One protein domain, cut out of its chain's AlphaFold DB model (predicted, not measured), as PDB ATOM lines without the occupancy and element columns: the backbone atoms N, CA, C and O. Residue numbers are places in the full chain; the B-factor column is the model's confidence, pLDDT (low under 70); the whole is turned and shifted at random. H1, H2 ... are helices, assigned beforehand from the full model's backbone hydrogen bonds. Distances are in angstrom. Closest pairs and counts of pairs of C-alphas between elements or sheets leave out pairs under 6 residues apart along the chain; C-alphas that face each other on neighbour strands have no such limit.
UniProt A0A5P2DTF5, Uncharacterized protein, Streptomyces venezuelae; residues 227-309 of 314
ATOM      1  N   ARG A 227      -0.482 -22.867  23.678       91.56
ATOM      2  CA  ARG A 227       0.794 -22.753  24.415       91.56
ATOM      3  C   ARG A 227       1.249 -21.296  24.523       91.56
ATOM      4  O   ARG A 227       1.718 -20.860  25.571       91.56
ATOM      5  N   ARG A 228       1.067 -20.551  23.432       89.44
ATOM      6  CA  ARG A 228       1.435 -19.143  23.308       89.44
ATOM      7  C   ARG A 228       0.593 -18.257  24.226       89.44
ATOM      8  O   ARG A 228       1.158 -17.451  24.960       89.44
ATOM      9  N   LEU A 229      -0.725 -18.449  24.238       89.25
ATOM     10  CA  LEU A 229      -1.634 -17.715  25.119       89.25
ATOM     11  C   LEU A 229      -1.365 -18.036  26.596       89.25
ATOM     12  O   LEU A 229      -1.287 -17.140  27.432       89.25
ATOM     13  N   SER A 230      -1.111 -19.308  26.907       92.69
ATOM     14  CA  SER A 230      -0.752 -19.731  28.264       92.69
ATOM     15  C   SER A 230       0.550 -19.094  28.743       92.69
ATOM     16  O   SER A 230       0.636 -18.668  29.893       92.69
ATOM     17  N   LEU A 231       1.551 -18.972  27.865       93.38
ATOM     18  CA  LEU A 231       2.779 -18.241  28.169       93.38
ATOM     19  C   LEU A 231       2.492 -16.762  28.435       93.38
ATOM     20  O   LEU A 231       2.969 -16.226  29.432       93.38
ATOM     21  N   ALA A 232       1.688 -16.115  27.588       90.31
ATOM     22  CA  ALA A 232       1.338 -14.707  27.748       90.31
ATOM     23  C   ALA A 232       0.698 -14.418  29.120       90.31
ATOM     24  O   ALA A 232       1.107 -13.467  29.789       90.31
ATOM     25  N   TRP A 233      -0.225 -15.267  29.590       90.12
ATOM     26  CA  TRP A 233      -0.805 -15.132  30.932       90.12
ATOM     27  C   TRP A 233       0.218 -15.306  32.047       90.12
ATOM     28  O   TRP A 233       0.263 -14.485  32.959       90.12
ATOM     29  N   LYS A 234       1.092 -16.316  31.958       93.44
ATOM     30  CA  LYS A 234       2.139 -16.524  32.969       93.44
ATOM     31  C   LYS A 234       3.076 -15.321  33.063       93.44
ATOM     32  O   LYS A 234       3.432 -14.914  34.162       93.44
ATOM     33  N   LEU A 235       3.437 -14.714  31.930       93.19
ATOM     34  CA  LEU A 235       4.243 -13.490  31.913       93.19
ATOM     35  C   LEU A 235       3.498 -12.299  32.523       93.19
ATOM     36  O   LEU A 235       4.102 -11.537  33.276       93.19
ATOM     37  N   ARG A 236       2.199 -12.147  32.233       89.81
ATOM     38  CA  ARG A 236       1.370 -11.101  32.845       89.81
ATOM     39  C   ARG A 236       1.270 -11.263  34.360       89.81
ATOM     40  O   ARG A 236       1.507 -10.284  35.055       89.81
ATOM     41  N   TRP A 237       1.009 -12.467  34.871       91.12
ATOM     42  CA  TRP A 237       0.967 -12.726  36.317       91.12
ATOM     43  C   TRP A 237       2.309 -12.464  36.986       91.12
ATOM     44  O   TRP A 237       2.353 -11.771  37.990       91.12
ATOM     45  N   LEU A 238       3.421 -12.905  36.388       94.44
ATOM     46  CA  LEU A 238       4.748 -12.616  36.936       94.44
ATOM     47  C   LEU A 238       5.019 -11.114  37.093       94.44
ATOM     48  O   LEU A 238       5.692 -10.717  38.039       94.44
ATOM     49  N   VAL A 239       4.537 -10.292  36.159       92.38
ATOM     50  CA  VAL A 239       4.708  -8.833  36.206       92.38
ATOM     51  C   VAL A 239       3.715  -8.181  37.165       92.38
ATOM     52  O   VAL A 239       4.122  -7.319  37.937       92.38
ATOM     53  N   ALA A 240       2.447  -8.592  37.139       89.81
ATOM     54  CA  ALA A 240       1.417  -8.067  38.030       89.81
ATOM     55  C   ALA A 240       1.749  -8.373  39.498       89.81
ATOM     56  O   ALA A 240       1.796  -7.466  40.325       89.81
ATOM     57  N   ASP A 241       2.094  -9.624  39.797       91.88
ATOM     58  CA  ASP A 241       2.424 -10.071  41.148       91.88
ATOM     59  C   ASP A 241       3.727  -9.439  41.655       91.88
ATOM     60  O   ASP A 241       3.870  -9.212  42.853       91.88
ATOM     61  N   ALA A 242       4.667  -9.085  40.767       90.88
ATOM     62  CA  ALA A 242       5.890  -8.372  41.150       90.88
ATOM     63  C   ALA A 242       5.630  -6.970  41.724       90.88
ATOM     64  O   ALA A 242       6.515  -6.421  42.378       90.88
ATOM     65  N   ALA A 243       4.454  -6.388  41.474       87.56
ATOM     66  CA  ALA A 243       4.039  -5.116  42.061       87.56
ATOM     67  C   ALA A 243       3.357  -5.277  43.435       87.56
ATOM     68  O   ALA A 243       3.062  -4.277  44.085       87.56
ATOM     69  N   THR A 244       3.099  -6.512  43.873       89.50
ATOM     70  CA  THR A 244       2.446  -6.822  45.153       89.50
ATOM     71  C   THR A 244       3.469  -7.166  46.236       89.50
ATOM     72  O   THR A 244       4.609  -7.520  45.935       89.50
ATOM     73  N   GLU A 245       3.060  -7.107  47.507       86.88
ATOM     74  CA  GLU A 245       3.905  -7.531  48.634       86.88
ATOM     75  C   GLU A 245       4.183  -9.045  48.634       86.88
ATOM     76  O   GLU A 245       5.258  -9.467  49.054       86.88
ATOM     77  N   GLU A 246       3.242  -9.860  48.140       87.06
ATOM     78  CA  GLU A 246       3.398 -11.321  48.046       87.06
ATOM     79  C   GLU A 246       4.451 -11.724  47.005       87.06
ATOM     80  O   GLU A 246       5.132 -12.744  47.151       87.06
ATOM     81  N   GLY A 247       4.599 -10.909  45.958       90.00
ATOM     82  CA  GLY A 247       5.508 -11.167  44.858       90.00
ATOM     83  C   GLY A 247       5.059 -12.308  43.929       90.00
ATOM     84  O   GLY A 247       4.054 -12.986  44.154       90.00
ATOM     85  N   PRO A 248       5.820 -12.560  42.851       94.06
ATOM     86  CA  PRO A 248       5.492 -13.571  41.856       94.06
ATOM     87  C   PRO A 248       5.593 -14.993  42.401       94.06
ATOM     88  O   PRO A 248       6.580 -15.385  43.033       94.06
ATOM     89  N   ARG A 249       4.609 -15.822  42.058       93.81
ATOM     90  CA  ARG A 249       4.550 -17.213  42.519       93.81
ATOM     91  C   ARG A 249       5.561 -18.109  41.793       93.81
ATOM     92  O   ARG A 249       5.717 -18.078  40.571       93.81
ATOM     93  N   CYS A 250       6.179 -19.024  42.545       96.50
ATOM     94  CA  CYS A 250       7.185 -19.962  42.026       96.50
ATOM     95  C   CYS A 250       6.656 -20.848  40.885       96.50
ATOM     96  O   CYS A 250       7.360 -21.086  39.900       96.50
ATOM     97  N   LYS A 251       5.401 -21.312  40.993       95.38
ATOM     98  CA  LYS A 251       4.760 -22.147  39.966       95.38
ATOM     99  C   LYS A 251       4.635 -21.418  38.627       95.38
ATOM    100  O   LYS A 251       4.775 -22.046  37.583       95.38
ATOM    101  N   ASP A 252       4.422 -20.105  38.659       96.25
ATOM    102  CA  ASP A 252       4.226 -19.298  37.460       96.25
ATOM    103  C   ASP A 252       5.555 -19.014  36.758       96.25
ATOM    104  O   ASP A 252       5.625 -19.147  35.537       96.25
ATOM    105  N   LEU A 253       6.643 -18.778  37.508       97.06
ATOM    106  CA  LEU A 253       8.000 -18.721  36.941       97.06
ATOM    107  C   LEU A 253       8.388 -20.056  36.293       97.06
ATOM    108  O   LEU A 253       8.919 -20.084  35.183       97.06
ATOM    109  N   TYR A 254       8.123 -21.162  36.987       97.50
ATOM    110  CA  TYR A 254       8.421 -22.494  36.482       97.50
ATOM    111  C   TYR A 254       7.677 -22.784  35.172       97.50
ATOM    112  O   TYR A 254       8.316 -23.085  34.161       97.50
ATOM    113  N   ASP A 255       6.348 -22.632  35.172       97.12
ATOM    114  CA  ASP A 255       5.499 -22.874  34.004       97.12
ATOM    115  C   ASP A 255       5.896 -21.941  32.837       97.12
ATOM    116  O   ASP A 255       6.021 -22.404  31.702       97.12
ATOM    117  N   ALA A 256       6.185 -20.656  33.110       96.19
ATOM    118  CA  ALA A 256       6.625 -19.683  32.104       96.19
ATOM    119  C   ALA A 256       7.928 -20.097  31.410       96.19
ATOM    120  O   ALA A 256       8.023 -20.002  30.189       96.19
ATOM    121  N   VAL A 257       8.928 -20.581  32.155       96.50
ATOM    122  CA  VAL A 257      10.196 -21.049  31.565       96.50
ATOM    123  C   VAL A 257       9.961 -22.242  30.647       96.50
ATOM    124  O   VAL A 257      10.484 -22.265  29.535       96.50
ATOM    125  N   LEU A 258       9.174 -23.228  31.090       96.44
ATOM    126  CA  LEU A 258       8.900 -24.415  30.280       96.44
ATOM    127  C   LEU A 258       8.142 -24.059  28.997       96.44
ATOM    128  O   LEU A 258       8.483 -24.552  27.923       96.44
ATOM    129  N   LEU A 259       7.143 -23.181  29.109       95.50
ATOM    130  CA  LEU A 259       6.374 -22.692  27.972       95.50
ATOM    131  C   LEU A 259       7.239 -21.867  27.016       95.50
ATOM    132  O   LEU A 259       7.185 -22.110  25.815       95.50
ATOM    133  N   ALA A 260       8.066 -20.947  27.517       94.19
ATOM    134  CA  ALA A 260       8.959 -20.138  26.688       94.19
ATOM    135  C   ALA A 260       9.971 -21.003  25.928       94.19
ATOM    136  O   ALA A 260      10.180 -20.807  24.736       94.19
ATOM    137  N   GLU A 261      10.553 -22.013  26.581       93.38
ATOM    138  CA  GLU A 261      11.441 -22.970  25.916       93.38
ATOM    139  C   GLU A 261      10.713 -23.800  24.848       93.38
ATOM    140  O   GLU A 261      11.299 -24.078  23.804       93.38
ATOM    141  N   ALA A 262       9.446 -24.159  25.078       91.31
ATOM    142  CA  ALA A 262       8.625 -24.914  24.130       91.31
ATOM    143  C   ALA A 262       8.020 -24.057  22.998       91.31
ATOM    144  O   ALA A 262       7.580 -24.611  21.991       91.31
ATOM    145  N   CYS A 263       7.972 -22.732  23.162       86.44
ATOM    146  CA  CYS A 263       7.377 -21.782  22.215       86.44
ATOM    147  C   CYS A 263       8.412 -20.933  21.471       86.44
ATOM    148  O   CYS A 263       8.017 -19.957  20.846       86.44
ATOM    149  N   ARG A 264       9.711 -21.266  21.513       79.44
ATOM    150  CA  ARG A 264      10.784 -20.452  20.895       79.44
ATOM    151  C   ARG A 264      10.545 -20.095  19.422       79.44
ATOM    152  O   ARG A 264      11.030 -19.072  18.959       79.44
ATOM    153  N   GLU A 265       9.816 -20.938  18.700       73.94
ATOM    154  CA  GLU A 265       9.509 -20.763  17.276       73.94
ATOM    155  C   GLU A 265       8.221 -19.959  17.023       73.94
ATOM    156  O   GLU A 265       7.942 -19.578  15.889       73.94
ATOM    157  N   LEU A 266       7.422 -19.696  18.062       70.81
ATOM    158  CA  LEU A 266       6.152 -18.988  17.951       70.81
ATOM    159  C   LEU A 266       6.347 -17.514  18.331       70.81
ATOM    160  O   LEU A 266       6.753 -17.232  19.461       70.81
ATOM    161  N   PRO A 267       6.028 -16.557  17.442       70.00
ATOM    162  CA  PRO A 267       6.133 -15.146  17.779       70.00
ATOM    163  C   PRO A 267       5.151 -14.818  18.902       70.00
ATOM    164  O   PRO A 267       3.946 -15.027  18.763       70.00
ATOM    165  N   LEU A 268       5.658 -14.303  20.021       69.06
ATOM    166  CA  LEU A 268       4.820 -13.703  21.054       69.06
ATOM    167  C   LEU A 268       4.509 -12.255  20.649       69.06
ATOM    168  O   LEU A 268       5.446 -11.533  20.299       69.06
ATOM    169  N   PRO A 269       3.243 -11.803  20.712       64.06
ATOM    170  CA  PRO A 269       2.963 -10.369  20.713       64.06
ATOM    171  C   PRO A 269       3.721  -9.735  21.888       64.06
ATOM    172  O   PRO A 269       3.817 -10.373  22.938       64.06
ATOM    173  N   GLU A 270       4.306  -8.551  21.670       71.19
ATOM    174  CA  GLU A 270       5.336  -7.918  22.516       71.19
ATOM    175  C   GLU A 270       5.290  -8.360  23.994       71.19
ATOM    176  O   GLU A 270       4.407  -7.926  24.743       71.19
ATOM    177  N   PRO A 271       6.198  -9.257  24.434       75.50
ATOM    178  CA  PRO A 271       6.138  -9.790  25.786       75.50
ATOM    179  C   PRO A 271       6.366  -8.666  26.805       75.50
ATOM    180  O   PRO A 271       7.196  -7.778  26.571       75.50
ATOM    181  N   PRO A 272       5.679  -8.693  27.964       83.19
ATOM    182  CA  PRO A 272       5.832  -7.644  28.957       83.19
ATOM    183  C   PRO A 272       7.266  -7.627  29.496       83.19
ATOM    184  O   PRO A 272       7.944  -8.656  29.602       83.19
ATOM    185  N   ARG A 273       7.748  -6.436  29.861       85.19
ATOM    186  CA  ARG A 273       9.098  -6.280  30.408       85.19
ATOM    187  C   ARG A 273       9.187  -6.959  31.774       85.19
ATOM    188  O   ARG A 273       8.582  -6.507  32.734       85.19
ATOM    189  N   LEU A 274      10.043  -7.976  31.887       88.75
ATOM    190  CA  LEU A 274      10.335  -8.682  33.146       88.75
ATOM    191  C   LEU A 274      11.315  -7.919  34.063       88.75
ATOM    192  O   LEU A 274      12.091  -8.528  34.813       88.75
ATOM    193  N   ALA A 275      11.368  -6.591  33.941       85.31
ATOM    194  CA  ALA A 275      12.184  -5.750  34.805       85.31
ATOM    195  C   ALA A 275      11.552  -5.717  36.202       85.31
ATOM    196  O   ALA A 275      10.338  -5.611  36.325       85.31
ATOM    197  N   GLY A 276      12.358  -5.856  37.253       84.44
ATOM    198  CA  GLY A 276      11.856  -5.873  38.634       84.44
ATOM    199  C   GLY A 276      11.268  -7.208  39.103       84.44
ATOM    200  O   GLY A 276      11.252  -7.444  40.305       84.44
ATOM    201  N   VAL A 277      10.902  -8.126  38.197       92.81
ATOM    202  CA  VAL A 277      10.430  -9.471  38.567       92.81
ATOM    203  C   VAL A 277      11.531 -10.225  39.320       92.81
ATOM    204  O   VAL A 277      12.599 -10.523  38.766       92.81
ATOM    205  N   ARG A 278      11.253 -10.538  40.587       92.75
ATOM    206  CA  ARG A 278      12.085 -11.340  41.487       92.75
ATOM    207  C   ARG A 278      11.184 -12.322  42.211       92.75
ATOM    208  O   ARG A 278      10.156 -11.919  42.729       92.75
ATOM    209  N   VAL A 279      11.577 -13.587  42.239       94.19
ATOM    210  CA  VAL A 279      10.907 -14.611  43.046       94.19
ATOM    211  C   VAL A 279      11.726 -14.796  44.315       94.19
ATOM    212  O   VAL A 279      12.954 -14.857  44.233       94.19
ATOM    213  N   ASP A 280      11.055 -14.858  45.462       94.88
ATOM    214  CA  ASP A 280      11.708 -15.107  46.744       94.88
ATOM    215  C   ASP A 280      12.452 -16.454  46.732       94.88
ATOM    216  O   ASP A 280      11.895 -17.495  46.371       94.88
ATOM    217  N   GLU A 281      13.731 -16.445  47.116       94.75
ATOM    218  CA  GLU A 281      14.567 -17.652  47.072       94.75
ATOM    219  C   GLU A 281      14.190 -18.655  48.174       94.75
ATOM    220  O   GLU A 281      14.370 -19.860  47.988       94.75
ATOM    221  N   GLY A 282      13.617 -18.197  49.295       94.88
ATOM    222  CA  GLY A 282      13.086 -19.076  50.339       94.88
ATOM    223  C   GLY A 282      11.872 -19.867  49.849       94.88
ATOM    224  O   GLY A 282      11.849 -21.098  49.924       94.88
ATOM    225  N   ALA A 283      10.899 -19.178  49.254       94.75
ATOM    226  CA  ALA A 283       9.739 -19.784  48.608       94.75
ATOM    227  C   ALA A 283      10.153 -20.713  47.457       94.75
ATOM    228  O   ALA A 283       9.594 -21.803  47.297       94.75
ATOM    229  N   TRP A 284      11.174 -20.331  46.683       96.62
ATOM    230  CA  TRP A 284      11.713 -21.165  45.613       96.62
ATOM    231  C   TRP A 284      12.353 -22.454  46.135       96.62
ATOM    232  O   TRP A 284      12.172 -23.522  45.547       96.62
ATOM    233  N   GLN A 285      13.077 -22.383  47.253       95.75
ATOM    234  CA  GLN A 285      13.665 -23.554  47.895       95.75
ATOM    235  C   GLN A 285      12.579 -24.544  48.349       95.75
ATOM    236  O   GLN A 285      12.665 -25.725  48.007       95.75
ATOM    237  N   LEU A 286      11.507 -24.062  48.989       95.25
ATOM    238  CA  LEU A 286      10.343 -24.889  49.344       95.25
ATOM    239  C   LEU A 286       9.667 -25.494  48.103       95.25
ATOM    240  O   LEU A 286       9.310 -26.674  48.074       95.25
ATOM    241  N   PHE A 287       9.534 -24.712  47.030       95.38
ATOM    242  CA  PHE A 287       8.978 -25.201  45.769       95.38
ATOM    243  C   PHE A 287       9.818 -26.339  45.167       95.38
ATOM    244  O   PHE A 287       9.255 -27.315  44.663       95.38
ATOM    245  N   ARG A 288      11.152 -26.255  45.245       95.12
ATOM    246  CA  ARG A 288      12.079 -27.301  44.777       95.12
ATOM    247  C   ARG A 288      12.010 -28.576  45.608       95.12
ATOM    248  O   ARG A 288      12.130 -29.660  45.045       95.12
ATOM    249  N   GLU A 289      11.796 -28.467  46.913       93.75
ATOM    250  CA  GLU A 289      11.601 -29.629  47.789       93.75
ATOM    251  C   GLU A 289      10.342 -30.412  47.396       93.75
ATOM    252  O   GLU A 289      10.370 -31.641  47.316       93.75
ATOM    253  N   ALA A 290       9.268 -29.705  47.030       90.62
ATOM    254  CA  ALA A 290       8.052 -30.315  46.492       90.62
ATOM    255  C   ALA A 290       8.207 -30.833  45.044       90.62
ATOM    256  O   ALA A 290       7.466 -31.727  44.621       90.62
ATOM    257  N   HIS A 291       9.173 -30.306  44.282       90.50
ATOM    258  CA  HIS A 291       9.402 -30.638  42.873       90.50
ATOM    259  C   HIS A 291      10.885 -30.956  42.599       90.50
ATOM    260  O   HIS A 291      11.599 -30.134  42.020       90.50
ATOM    261  N   PRO A 292      11.365 -32.175  42.915       82.88
ATOM    262  CA  PRO A 292      12.790 -32.529  42.825       82.88
ATOM    263  C   PRO A 292      13.420 -32.405  41.424       82.88
ATOM    264  O   PRO A 292      14.642 -32.355  41.283       82.88
ATOM    265  N   GLY A 293      12.601 -32.348  40.367       84.88
ATOM    266  CA  GLY A 293      13.056 -32.073  38.999       84.88
ATOM    267  C   GLY A 293      13.531 -30.629  38.773       84.88
ATOM    268  O   GLY A 293      14.165 -30.345  37.757       84.88
ATOM    269  N   VAL A 294      13.252 -29.712  39.703       91.81
ATOM    270  CA  VAL A 294      13.610 -28.292  39.624       91.81
ATOM    271  C   VAL A 294      14.994 -28.066  40.235       91.81
ATOM    272  O   VAL A 294      15.212 -28.217  41.438       91.81
ATOM    273  N   ARG A 295      15.960 -27.692  39.392       91.88
ATOM    274  CA  ARG A 295      17.364 -27.498  39.786       91.88
ATOM    275  C   ARG A 295      17.782 -26.035  39.692       91.88
ATOM    276  O   ARG A 295      17.400 -25.353  38.744       91.88
ATOM    277  N   GLY A 296      18.630 -25.601  40.621       94.56
ATOM    278  CA  GLY A 296      19.199 -24.250  40.653       94.56
ATOM    279  C   GLY A 296      18.303 -23.193  41.323       94.56
ATOM    280  O   GLY A 296      17.136 -23.472  41.611       94.56
ATOM    281  N   PRO A 297      18.858 -21.998  41.594       96.56
ATOM    282  CA  PRO A 297      18.154 -20.892  42.252       96.56
ATOM    283  C   PRO A 297      17.126 -20.223  41.325       96.56
ATOM    284  O   PRO A 297      17.207 -20.376  40.100       96.56
ATOM    285  N   ALA A 298      16.195 -19.449  41.886       96.12
ATOM    286  CA  ALA A 298      15.156 -18.758  41.120       96.12
ATOM    287  C   ALA A 298      15.764 -17.780  40.104       96.12
ATOM    288  O   ALA A 298      15.322 -17.706  38.955       96.12
ATOM    289  N   ALA A 299      16.853 -17.103  40.483       94.81
ATOM    290  CA  ALA A 299      17.607 -16.226  39.588       94.81
ATOM    291  C   ALA A 299      18.067 -16.929  38.292       94.81
ATOM    292  O   ALA A 299      17.999 -16.344  37.209       94.81
ATOM    293  N   ALA A 300      18.481 -18.200  38.367       96.44
ATOM    294  CA  ALA A 300      18.884 -18.963  37.184       96.44
ATOM    295  C   ALA A 300      17.687 -19.270  36.266       96.44
ATOM    296  O   ALA A 300      17.821 -19.250  35.041       96.44
ATOM    297  N   TRP A 301      16.507 -19.509  36.841       97.12
ATOM    298  CA  TRP A 301      15.268 -19.712  36.085       97.12
ATOM    299  C   TRP A 301      14.780 -18.422  35.425       97.12
ATOM    300  O   TRP A 301      14.401 -18.453  34.257       97.12
ATOM    301  N   LEU A 302      14.887 -17.277  36.101       95.56
ATOM    302  CA  LEU A 302      14.617 -15.970  35.493       95.56
ATOM    303  C   LEU A 302      15.566 -15.669  34.328       95.56
ATOM    304  O   LEU A 302      15.127 -15.165  33.294       95.56
ATOM    305  N   THR A 303      16.853 -16.005  34.451       94.69
ATOM    306  CA  THR A 303      17.805 -15.886  33.335       94.69
ATOM    307  C   THR A 303      17.395 -16.775  32.165       94.69
ATOM    308  O   THR A 303      17.329 -16.291  31.039       94.69
ATOM    309  N   ARG A 304      17.023 -18.038  32.419       95.25
ATOM    310  CA  ARG A 304      16.508 -18.943  31.376       95.25
ATOM    311  C   ARG A 304      15.265 -18.392  30.685       95.25
ATOM    312  O   ARG A 304      15.194 -18.460  29.461       95.25
ATOM    313  N   LEU A 305      14.329 -17.816  31.444       94.56
ATOM    314  CA  LEU A 305      13.134 -17.179  30.890       94.56
ATOM    315  C   LEU A 305      13.518 -16.044  29.937       94.56
ATOM    316  O   LEU A 305      13.089 -16.033  28.787       94.56
ATOM    317  N   ARG A 306      14.388 -15.129  30.381       92.12
ATOM    318  CA  ARG A 306      14.873 -14.010  29.557       92.12
ATOM    319  C   ARG A 306      15.578 -14.498  28.291       92.12
ATOM    320  O   ARG A 306      15.327 -13.961  27.221       92.12
ATOM    321  N   THR A 307      16.408 -15.536  28.387       91.56
ATOM    322  CA  THR A 307      17.084 -16.138  27.228       91.56
ATOM    323  C   THR A 307      16.110 -16.812  26.261       91.56
ATOM    324  O   THR A 307      16.349 -16.796  25.057       91.56
ATOM    325  N   ALA A 308      15.039 -17.433  26.755       90.62
ATOM    326  CA  ALA A 308      14.032 -18.068  25.907       90.62
ATOM    327  C   ALA A 308      13.117 -17.053  25.205       90.62
ATOM    328  O   ALA A 308      12.649 -17.333  24.108       90.62
ATOM    329  N   LEU A 309      12.892 -15.886  25.820       88.75
ATOM    330  CA  LEU A 309      12.102 -14.786  25.254       88.75
ATOM    331  C   LEU A 309      12.914 -13.833  24.369       88.75
ATOM    332  O   LEU A 309      12.327 -13.024  23.653       88.75
TER     333      LEU A 309
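AT A GLANCE: This is residues 227 to 309 of the 314 residues of an uncharacterized protein of Streptomyces venezuelae (UniProt A0A5P2DTF5). What shape do these atoms make? Three helices, H1, H2 and H4, form the body, with H2 between H1 and H4, and H3 crosses the end where H2 begins. A long link without a named element, residues 263 to 280, runs from the far end of H2 back to H3. What is it made of? The 83 printed residues include four named helices, H1 to H4 in chain order, and no named strand: the class is all helix. It is compact, with a radius of gyration of the C-alphas of 12.1 A and spans of 33 by 28 by 18 A.

IN THESE COORDINATES: Where is the longest helix? H1, residues 227 to 241, begins at C-alpha 227 (0.794, -22.753, 24.415) and measures 21.1 A. Where are the others? H2 is residues 250 to 262, 18.6 A; H3 is residues 281 to 290, 14.3 A. H4, residues 298 to 309, is 16.6 A long and ends at C-alpha 309 (12.102, -14.786, 25.254).

HOW THE PARTS SIT: What does H1 touch? H1 and H2 touch as a helical hairpin, opposite ways at a shallow tilt of 34 degrees, only just short of steep; their closest C-alphas, of Lys 234 and Ala 256, are 5.6 A apart. What else touches H2, the hub? H4 runs the same way at a shallow tilt of 32 degrees, the closest C-alphas, of Val 257 and Leu 305, being 4.9 A apart. H3 is about perpendicular to H2 at 75 degrees and touches its residues 250 to 251 alone, the closest C-alphas, of Cys 250 and Trp 284, being 5.9 A apart. Which stay apart, and are the backbones whole? H1 is apart from H3 and H4. In H1, H2, H3 and H4 every O i to N i+4 pair is within hydrogen-bond range.

THE WHOLE: How far does it reach? The two C-alphas farthest apart, of Glu 245 and Glu 265, are 34.5 A apart. Is it unbroken and confident? The printed part has no cut, and the link from H2 to H3 is long. Mean pLDDT of the printed part is 90.4, with residues 268 to 269 under 70.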